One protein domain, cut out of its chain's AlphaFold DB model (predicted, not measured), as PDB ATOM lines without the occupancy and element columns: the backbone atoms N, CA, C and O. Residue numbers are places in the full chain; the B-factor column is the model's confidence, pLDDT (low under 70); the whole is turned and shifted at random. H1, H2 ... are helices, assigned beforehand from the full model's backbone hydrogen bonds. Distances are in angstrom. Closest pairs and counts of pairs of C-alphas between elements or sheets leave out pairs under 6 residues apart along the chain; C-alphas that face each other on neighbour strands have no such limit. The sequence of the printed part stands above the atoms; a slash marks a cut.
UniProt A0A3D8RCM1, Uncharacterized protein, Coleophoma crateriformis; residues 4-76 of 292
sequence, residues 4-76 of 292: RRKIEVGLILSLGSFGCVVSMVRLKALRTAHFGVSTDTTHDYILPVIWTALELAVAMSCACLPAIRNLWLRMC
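What this domain is: This is residues 4 to 76 of the 292 residues of an uncharacterized protein of Coleophoma crateriformis (UniProt A0A3D8RCM1). Picture a long, narrow U of two helical arms: H1 alone makes one arm, and H2, H3 and H4 follow one another as the broken returning arm. H1 and H3 cross at a small angle and touch partway along, H4 comes back near H1, and the bend of the U sticks out as residues 37 to 43, which stand free. The printed part has 73 residues, with four named helices in the order H1, H2, H3, H4 and no named strand, and its class is all helix. It is only just extended, close to loose, with a radius of gyration of the C-alphas of 17.1 A. Its outline is a rod spanning 55 by 18 by 12 A.

How they stand to each other: Start with H1, residues 4 to 35, and H3, residues 46 to 63. They touch, with 5 pairs of C-alphas within 8 A, and H1 does so with residues 15 to 29 alone. Look at Val 22 and Glu 55 for their closest C-alphas, 7.5 A apart. The two helices run opposite ways at a shallow tilt of 27 degrees. Go on to H4, residues 65 to 76, which is near H1: no pair of their C-alphas is within 8 A, but 6 pairs are within 10 A. H2, residues 41 to 44, is apart from H1 and from H4. H2 and H3 meet only through their link, and so do H3 and H4. On the backbone, every O i to N i+4 pair in H1, H3 and H4 is within hydrogen-bond range. H2 is too short for such a pair, and its 1 pair of O i and N i+3 is not within range.

Where its parts are: Find C-alpha 4 at (321.854, 222.591, 345.851); from there H1 runs 46.5 A to C-alpha 35 at (288.085, 232.289, 376.322). After 5 residues between them you reach H2, residues 41 to 44, 5.3 A from first to last C-alpha. H3 follows from C-alpha 46 at (303.771, 232.555, 380.903) to C-alpha 63, a length of 25.6 A. H4 takes residues 65 to 76, 16.2 A long, and ends at C-alpha 76 at (329.067, 228.209, 347.664).

The domain as a whole: The two C-alphas farthest apart are those of Thr 39 and Cys 76, at 55.2 A, while the first and last printed C-alphas, those of Arg 4 and Cys 76, are 9.3 A apart. The printed part has no cut. The links H1 to H2, H2 to H3 and H3 to H4 are tight, and no link is long. In the B-factor column the mean pLDDT of the printed part is 72.4; look for values under 70 at residues 29 to 30, 32 to 44, 65 to 67 and 69 to 76, where the model's confidence is low.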
ATOM      1  N   ARG A   4     321.980 221.167 345.503       73.56
ATOM      2  CA  ARG A   4     321.854 222.591 345.851       73.56
ATOM      3  C   ARG A   4     320.467 223.149 345.536       73.56
ATOM      4  O   ARG A   4     319.853 223.756 346.401       73.56
ATOM      5  N   ARG A   5     319.946 222.862 344.343       74.81
ATOM      6  CA  ARG A   5     318.601 223.266 343.914       74.81
ATOM      7  C   ARG A   5     317.524 222.568 344.747       74.81
ATOM      8  O   ARG A   5     316.496 223.154 345.057       74.81
ATOM      9  N   LYS A   6     317.788 221.325 345.163       78.19
ATOM     10  CA  LYS A   6     316.899 220.552 346.041       78.19
ATOM     11  C   LYS A   6     316.852 221.123 347.466       78.19
ATOM     12  O   LYS A   6     315.777 221.181 348.053       78.19
ATOM     13  N   ILE A   7     317.986 221.597 347.990       82.44
ATOM     14  CA  ILE A   7     318.063 222.294 349.286       82.44
ATOM     15  C   ILE A   7     317.399 223.676 349.205       82.44
ATOM     16  O   ILE A   7     316.652 224.031 350.108       82.44
ATOM     17  N   GLU A   8     317.600 224.429 348.119       78.94
ATOM     18  CA  GLU A   8     316.939 225.727 347.910       78.94
ATOM     19  C   GLU A   8     315.413 225.592 347.908       78.94
ATOM     20  O   GLU A   8     314.725 226.300 348.641       78.94
ATOM     21  N   VAL A   9     314.881 224.633 347.147       82.00
ATOM     22  CA  VAL A   9     313.439 224.354 347.109       82.00
ATOM     23  C   VAL A   9     312.943 223.821 348.459       82.00
ATOM     24  O   VAL A   9     311.873 224.217 348.918       82.00
ATOM     25  N   GLY A  10     313.735 222.985 349.139       82.69
ATOM     26  CA  GLY A  10     313.416 222.472 350.471       82.69
ATOM     27  C   GLY A  10     313.333 223.564 351.540       82.69
ATOM     28  O   GLY A  10     312.431 223.524 352.374       82.69
ATOM     29  N   LEU A  11     314.214 224.568 351.500       80.75
ATOM     30  CA  LEU A  11     314.191 225.698 352.436       80.75
ATOM     31  C   LEU A  11     312.984 226.610 352.203       80.75
ATOM     32  O   LEU A  11     312.333 227.009 353.165       80.75
ATOM     33  N   ILE A  12     312.645 226.887 350.941       82.69
ATOM     34  CA  ILE A  12     311.465 227.694 350.592       82.69
ATOM     35  C   ILE A  12     310.176 226.983 351.040       82.69
ATOM     36  O   ILE A  12     309.287 227.613 351.609       82.69
ATOM     37  N   LEU A  13     310.097 225.661 350.852       83.12
ATOM     38  CA  LEU A  13     308.950 224.850 351.269       83.12
ATOM     39  C   LEU A  13     308.845 224.713 352.798       83.12
ATOM     40  O   LEU A  13     307.751 224.819 353.354       83.12
ATOM     41  N   SER A  14     309.976 224.520 353.485       83.12
ATOM     42  CA  SER A  14     310.019 224.408 354.950       83.12
ATOM     43  C   SER A  14     309.571 225.703 355.621       83.12
ATOM     44  O   SER A  14     308.840 225.656 356.606       83.12
ATOM     45  N   LEU A  15     309.931 226.861 355.060       75.69
ATOM     46  CA  LEU A  15     309.468 228.147 355.573       75.69
ATOM     47  C   LEU A  15     307.967 228.372 355.385       75.69
ATOM     48  O   LEU A  15     307.323 228.930 356.270       75.69
ATOM     49  N   GLY A  16     307.402 227.920 354.264       79.69
ATOM     50  CA  GLY A  16     305.956 227.959 354.044       79.69
ATOM     51  C   GLY A  16     305.204 227.098 355.061       79.69
ATOM     52  O   GLY A  16     304.269 227.571 355.703       79.69
ATOM     53  N   SER A  17     305.669 225.863 355.282       81.62
ATOM     54  CA  SER A  17     305.108 224.968 356.304       81.62
ATOM     55  C   SER A  17     305.234 225.558 357.710       81.62
ATOM     56  O   SER A  17     304.276 225.537 358.482       81.62
ATOM     57  N   PHE A  18     306.377 226.169 358.020       80.00
ATOM     58  CA  PHE A  18     306.604 226.829 359.297       80.00
ATOM     59  C   PHE A  18     305.671 228.030 359.507       80.00
ATOM     60  O   PHE A  18     305.083 228.169 360.577       80.00
ATOM     61  N   GLY A  19     305.435 228.840 358.469       78.12
ATOM     62  CA  GLY A  19     304.436 229.913 358.496       78.12
ATOM     63  C   GLY A  19     303.011 229.400 358.745       78.12
ATOM     64  O   GLY A  19     302.262 230.000 359.518       78.12
ATOM     65  N   CYS A  20     302.646 228.252 358.166       80.69
ATOM     66  CA  CYS A  20     301.362 227.602 358.438       80.69
ATOM     67  C   CYS A  20     301.244 227.138 359.897       80.69
ATOM     68  O   CYS A  20     300.206 227.362 360.523       80.69
ATOM     69  N   VAL A  21     302.301 226.541 360.461       78.88
ATOM     70  CA  VAL A  21     302.332 226.146 361.879       78.88
ATOM     71  C   VAL A  21     302.150 227.373 362.769       78.88
ATOM     72  O   VAL A  21     301.308 227.341 363.656       78.88
ATOM     73  N   VAL A  22     302.840 228.479 362.480       75.81
ATOM     74  CA  VAL A  22     302.760 229.745 363.234       75.81
ATOM     75  C   VAL A  22     301.363 230.365 363.179       75.81
ATOM     76  O   VAL A  22     300.872 230.863 364.189       75.81
ATOM     77  N   SER A  23     300.681 230.289 362.036       82.12
ATOM     78  CA  SER A  23     299.295 230.752 361.904       82.12
ATOM     79  C   SER A  23     298.315 229.902 362.729       82.12
ATOM     80  O   SER A  23     297.491 230.447 363.466       82.12
ATOM     81  N   MET A  24     298.450 228.569 362.691       80.56
ATOM     82  CA  MET A  24     297.645 227.640 363.508       80.56
ATOM     83  C   MET A  24     297.857 227.856 365.004       80.56
ATOM     84  O   MET A  24     296.919 227.829 365.804       80.56
ATOM     85  N   VAL A  25     299.110 228.099 365.360       75.88
ATOM     86  CA  VAL A  25     299.579 228.458 366.687       75.88
ATOM     87  C   VAL A  25     298.866 229.783 367.050       75.88
ATOM     88  O   VAL A  25     298.127 229.812 368.038       75.88
ATOM     89  N   ARG A  26     298.944 230.853 366.242       77.81
ATOM     90  CA  ARG A  26     298.410 232.192 366.599       77.81
ATOM     91  C   ARG A  26     296.902 232.178 366.816       77.81
ATOM     92  O   ARG A  26     296.398 232.830 367.728       77.81
ATOM     93  N   LEU A  27     296.195 231.373 366.031       75.38
ATOM     94  CA  LEU A  27     294.762 231.138 366.188       75.38
ATOM     95  C   LEU A  27     294.422 230.389 367.481       75.38
ATOM     96  O   LEU A  27     293.393 230.677 368.091       75.38
ATOM     97  N   LYS A  28     295.269 229.452 367.927       73.25
ATOM     98  CA  LYS A  28     295.094 228.798 369.229       73.25
ATOM     99  C   LYS A  28     295.335 229.765 370.379       73.25
ATOM    100  O   LYS A  28     294.490 229.795 371.258       73.25
ATOM    101  N   ALA A  29     296.390 230.578 370.334       67.88
ATOM    102  CA  ALA A  29     296.669 231.577 371.367       67.88
ATOM    103  C   ALA A  29     295.572 232.647 371.472       67.88
ATOM    104  O   ALA A  29     295.139 232.963 372.573       67.88
ATOM    105  N   LEU A  30     295.058 233.149 370.341       66.38
ATOM    106  CA  LEU A  30     293.914 234.071 370.331       66.38
ATOM    107  C   LEU A  30     292.645 233.416 370.886       66.38
ATOM    108  O   LEU A  30     291.867 234.070 371.570       66.38
ATOM    109  N   ARG A  31     292.447 232.118 370.633       70.00
ATOM    110  CA  ARG A  31     291.314 231.369 371.182       70.00
ATOM    111  C   ARG A  31     291.447 231.166 372.691       70.00
ATOM    112  O   ARG A  31     290.489 231.428 373.402       70.00
ATOM    113  N   THR A  32     292.600 230.749 373.208       67.56
ATOM    114  CA  THR A  32     292.789 230.629 374.664       67.56
ATOM    115  C   THR A  32     292.749 231.984 375.363       67.56
ATOM    116  O   THR A  32     292.151 232.074 376.426       67.56
ATOM    117  N   ALA A  33     293.296 233.044 374.763       62.72
ATOM    118  CA  ALA A  33     293.250 234.393 375.333       62.72
ATOM    119  C   ALA A  33     291.829 234.987 375.359       62.72
ATOM    120  O   ALA A  33     291.476 235.684 376.301       62.72
ATOM    121  N   HIS A  34     291.000 234.705 374.348       62.69
ATOM    122  CA  HIS A  34     289.624 235.212 374.275       62.69
ATOM    123  C   HIS A  34     288.629 234.408 375.139       62.69
ATOM    124  O   HIS A  34     287.552 234.908 375.451       62.69
ATOM    125  N   PHE A  35     288.961 233.167 375.523       57.88
ATOM    126  CA  PHE A  35     288.085 232.289 376.322       57.88
ATOM    127  C   PHE A  35     288.623 231.948 377.727       57.88
ATOM    128  O   PHE A  35     287.917 231.304 378.500       57.88
ATOM    129  N   GLY A  36     289.840 232.366 378.081       57.91
ATOM    130  CA  GLY A  36     290.444 232.137 379.395       57.91
ATOM    131  C   GLY A  36     289.973 233.161 380.424       57.91
ATOM    132  O   GLY A  36     290.653 234.150 380.674       57.91
ATOM    133  N   VAL A  37     288.797 232.941 381.008       62.78
ATOM    134  CA  VAL A  37     288.323 233.709 382.165       62.78
ATOM    135  C   VAL A  37     288.711 232.965 383.451       62.78
ATOM    136  O   VAL A  37     288.163 231.906 383.741       62.78
ATOM    137  N   SER A  38     289.630 233.593 384.201       54.06
ATOM    138  CA  SER A  38     289.928 233.471 385.645       54.06
ATOM    139  C   SER A  38     290.718 232.254 386.169       54.06
ATOM    140  O   SER A  38     290.222 231.133 386.154       54.06
ATOM    141  N   THR A  39     291.877 232.495 386.819       55.94
ATOM    142  CA  THR A  39     292.026 232.457 388.307       55.94
ATOM    143  C   THR A  39     293.421 232.830 388.854       55.94
ATOM    144  O   THR A  39     293.510 233.053 390.058       55.94
ATOM    145  N   ASP A  40     294.479 233.000 388.044       57.53
ATOM    146  CA  ASP A  40     295.775 233.488 388.562       57.53
ATOM    147  C   ASP A  40     296.628 234.232 387.509       57.53
ATOM    148  O   ASP A  40     297.138 233.654 386.545       57.53
ATOM    149  N   THR A  41     296.820 235.536 387.727       62.59
ATOM    150  CA  THR A  41     297.512 236.478 386.826       62.59
ATOM    151  C   THR A  41     298.949 236.052 386.499       62.59
ATOM    152  O   THR A  41     299.468 236.384 385.431       62.59
ATOM    153  N   THR A  42     299.612 235.313 387.395       65.12
ATOM    154  CA  THR A  42     301.007 234.878 387.221       65.12
ATOM    155  C   THR A  42     301.131 233.665 386.288       65.12
ATOM    156  O   THR A  42     302.108 233.536 385.554       65.12
ATOM    157  N   HIS A  43     300.140 232.779 386.246       65.88
ATOM    158  CA  HIS A  43     300.193 231.611 385.360       65.88
ATOM    159  C   HIS A  43     299.736 231.958 383.933       65.88
ATOM    160  O   HIS A  43     300.234 231.403 382.949       65.88
ATOM    161  N   ASP A  44     298.852 232.950 383.818       69.06
ATOM    162  CA  ASP A  44     298.290 233.398 382.546       69.06
ATOM    163  C   ASP A  44     299.276 234.214 381.690       69.06
ATOM    164  O   ASP A  44     299.095 234.271 380.476       69.06
ATOM    165  N   TYR A  45     300.356 234.788 382.253       72.31
ATOM    166  CA  TYR A  45     301.363 235.518 381.457       72.31
ATOM    167  C   TYR A  45     302.421 234.615 380.812       72.31
ATOM    168  O   TYR A  45     303.023 234.998 379.806       72.31
ATOM    169  N   ILE A  46     302.670 233.420 381.353       73.94
ATOM    170  CA  ILE A  46     303.771 232.555 380.903       73.94
ATOM    171  C   ILE A  46     303.520 232.064 379.470       73.94
ATOM    172  O   ILE A  46     304.425 232.100 378.633       73.94
ATOM    173  N   LEU A  47     302.280 231.673 379.156       70.25
ATOM    174  CA  LEU A  47     301.885 231.240 377.812       70.25
ATOM    175  C   LEU A  47     302.045 232.362 376.766       70.25
ATOM    176  O   LEU A  47     302.728 232.117 375.774       70.25
ATOM    177  N   PRO A  48     301.503 233.580 376.964       73.56
ATOM    178  CA  PRO A  48     301.724 234.730 376.083       73.56
ATOM    179  C   PRO A  48     303.193 235.162 375.947       73.56
ATOM    180  O   PRO A  48     303.619 235.577 374.869       73.56
ATOM    181  N   VAL A  49     304.002 235.067 377.004       77.88
ATOM    182  CA  VAL A  49     305.430 235.429 376.934       77.88
ATOM    183  C   VAL A  49     306.221 234.420 376.100       77.88
ATOM    184  O   VAL A  49     306.968 234.807 375.204       77.88
ATOM    185  N   ILE A  50     306.017 233.121 376.323       77.06
ATOM    186  CA  ILE A  50     306.620 232.081 375.475       77.06
ATOM    187  C   ILE A  50     306.126 232.238 374.033       77.06
ATOM    188  O   ILE A  50     306.899 232.092 373.088       77.06
ATOM    189  N   TRP A  51     304.855 232.600 373.867       76.88
ATOM    190  CA  TRP A  51     304.241 232.838 372.572       76.88
ATOM    191  C   TRP A  51     304.924 233.932 371.760       76.88
ATOM    192  O   TRP A  51     305.315 233.722 370.613       76.88
ATOM    193  N   THR A  52     305.070 235.099 372.375       78.00
ATOM    194  CA  THR A  52     305.681 236.283 371.772       78.00
ATOM    195  C   THR A  52     307.164 236.066 371.491       78.00
ATOM    196  O   THR A  52     307.641 236.462 370.430       78.00
ATOM    197  N   ALA A  53     307.885 235.361 372.369       76.94
ATOM    198  CA  ALA A  53     309.270 234.961 372.119       76.94
ATOM    199  C   ALA A  53     309.395 234.051 370.883       76.94
ATOM    200  O   ALA A  53     310.300 234.224 370.063       76.94
ATOM    201  N   LEU A  54     308.463 233.110 370.714       75.50
ATOM    202  CA  LEU A  54     308.435 232.202 369.569       75.50
ATOM    203  C   LEU A  54     308.025 232.941 368.283       75.50
ATOM    204  O   LEU A  54     308.649 232.745 367.242       75.50
ATOM    205  N   GLU A  55     307.051 233.850 368.365       77.75
ATOM    206  CA  GLU A  55     306.635 234.729 367.263       77.75
ATOM    207  C   GLU A  55     307.794 235.622 366.785       77.75
ATOM    208  O   GLU A  55     308.027 235.732 365.578       77.75
ATOM    209  N   LEU A  56     308.598 236.172 367.702       77.75
ATOM    210  CA  LEU A  56     309.812 236.919 367.359       77.75
ATOM    211  C   LEU A  56     310.901 236.038 366.734       77.75
ATOM    212  O   LEU A  56     311.520 236.444 365.751       77.75
ATOM    213  N   ALA A  57     311.143 234.839 367.269       78.12
ATOM    214  CA  ALA A  57     312.145 233.921 366.723       78.12
ATOM    215  C   ALA A  57     311.808 233.508 365.279       78.12
ATOM    216  O   ALA A  57     312.683 233.429 364.407       78.12
ATOM    217  N   VAL A  58     310.518 233.310 365.000       74.38
ATOM    218  CA  VAL A  58     309.993 233.041 363.659       74.38
ATOM    219  C   VAL A  58     310.152 234.258 362.750       74.38
ATOM    220  O   VAL A  58     310.651 234.125 361.633       74.38
ATOM    221  N   ALA A  59     309.756 235.445 363.216       79.56
ATOM    222  CA  ALA A  59     309.866 236.679 362.445       79.56
ATOM    223  C   ALA A  59     311.323 236.980 362.068       79.56
ATOM    224  O   ALA A  59     311.606 237.318 360.918       79.56
ATOM    225  N   MET A  60     312.256 236.768 363.001       78.12
ATOM    226  CA  MET A  60     313.692 236.882 362.754       78.12
ATOM    227  C   MET A  60     314.143 235.884 361.679       78.12
ATOM    228  O   MET A  60     314.784 236.274 360.707       78.12
ATOM    229  N   SER A  61     313.723 234.621 361.777       81.56
ATOM    230  CA  SER A  61     314.044 233.586 360.782       81.56
ATOM    231  C   SER A  61     313.549 233.949 359.370       81.56
ATOM    232  O   SER A  61     314.261 233.736 358.388       81.56
ATOM    233  N   CYS A  62     312.364 234.557 359.263       70.50
ATOM    234  CA  CYS A  62     311.800 235.045 358.001       70.50
ATOM    235  C   CYS A  62     312.496 236.317 357.479       70.50
ATOM    236  O   CYS A  62     312.667 236.478 356.270       70.50
ATOM    237  N   ALA A  63     312.943 237.213 358.360       76.12
ATOM    238  CA  ALA A  63     313.653 238.435 357.976       76.12
ATOM    239  C   ALA A  63     315.062 238.150 357.430       76.12
ATOM    240  O   ALA A  63     315.552 238.864 356.554       76.12
ATOM    241  N   CYS A  64     315.712 237.075 357.886       76.81
ATOM    242  CA  CYS A  64     317.054 236.707 357.436       76.81
ATOM    243  C   CYS A  64     317.097 236.056 356.037       76.81
ATOM    244  O   CYS A  64     318.191 235.845 355.510       76.81
ATOM    245  N   LEU A  65     315.958 235.751 355.401       65.81
ATOM    246  CA  LEU A  65     315.894 235.055 354.103       65.81
ATOM    247  C   LEU A  65     316.705 235.704 352.968       65.81
ATOM    248  O   LEU A  65     317.396 234.974 352.249       65.81
ATOM    249  N   PRO A  66     316.691 237.039 352.785       66.88
ATOM    250  CA  PRO A  66     317.471 237.682 351.730       66.88
ATOM    251  C   PRO A  66     318.976 237.628 352.025       66.88
ATOM    252  O   PRO A  66     319.791 237.441 351.119       66.88
ATOM    253  N   ALA A  67     319.343 237.746 353.304       62.50
ATOM    254  CA  ALA A  67     320.725 237.757 353.769       62.50
ATOM    255  C   ALA A  67     321.354 236.356 353.728       62.50
ATOM    256  O   ALA A  67     322.455 236.201 353.204       62.50
ATOM    257  N   ILE A  68     320.639 235.327 354.190       70.12
ATOM    258  CA  ILE A  68     321.085 233.926 354.153       70.12
ATOM    259  C   ILE A  68     321.216 233.447 352.706       70.12
ATOM    260  O   ILE A  68     322.210 232.803 352.376       70.12
ATOM    261  N   ARG A  69     320.289 233.824 351.811       68.19
ATOM    262  CA  ARG A  69     320.402 233.523 350.373       68.19
ATOM    263  C   ARG A  69     321.663 234.142 349.763       68.19
ATOM    264  O   ARG A  69     322.425 233.450 349.091       68.19
ATOM    265  N   ASN A  70     321.924 235.420 350.040       62.97
ATOM    266  CA  ASN A  70     323.123 236.106 349.551       62.97
ATOM    267  C   ASN A  70     324.422 235.542 350.156       62.97
ATOM    268  O   ASN A  70     325.435 235.437 349.458       62.97
ATOM    269  N   LEU A  71     324.408 235.139 351.427       64.44
ATOM    270  CA  LEU A  71     325.568 234.549 352.092       64.44
ATOM    271  C   LEU A  71     325.840 233.120 351.600       64.44
ATOM    272  O   LEU A  71     326.995 232.750 351.396       64.44
ATOM    273  N   TRP A  72     324.797 232.332 351.334       64.94
ATOM    274  CA  TRP A  72     324.909 230.977 350.795       64.94
ATOM    275  C   TRP A  72     325.496 230.974 349.382       64.94
ATOM    276  O   TRP A  72     326.376 230.162 349.093       64.94
ATOM    277  N   LEU A  73     325.086 231.913 348.521       62.75
ATOM    278  CA  LEU A  73     325.677 232.092 347.188       62.75
ATOM    279  C   LEU A  73     327.169 232.451 347.286       62.75
ATOM    280  O   LEU A  73     327.997 231.843 346.606       62.75
ATOM    281  N   ARG A  74     327.542 233.344 348.214       62.25
ATOM    282  CA  ARG A  74     328.947 233.711 348.469       62.25
ATOM    283  C   ARG A  74     329.781 232.557 349.040       62.25
ATOM    284  O   ARG A  74     330.909 232.343 348.598       62.25
ATOM    285  N   MET A  75     329.244 231.778 349.979       65.31
ATOM    286  CA  MET A  75     329.938 230.611 350.542       65.31
ATOM    287  C   MET A  75     330.058 229.459 349.535       65.31
ATOM    288  O   MET A  75     331.083 228.778 349.492       65.31
ATOM    289  N   CYS A  76     329.047 229.247 348.691       62.56
ATOM    290  CA  CYS A  76     329.067 228.209 347.664       62.56
ATOM    291  C   CYS A  76     330.014 228.528 346.504       62.56
ATOM    292  O   CYS A  76     330.581 227.589 345.946       62.56
TER     293      CYS A  76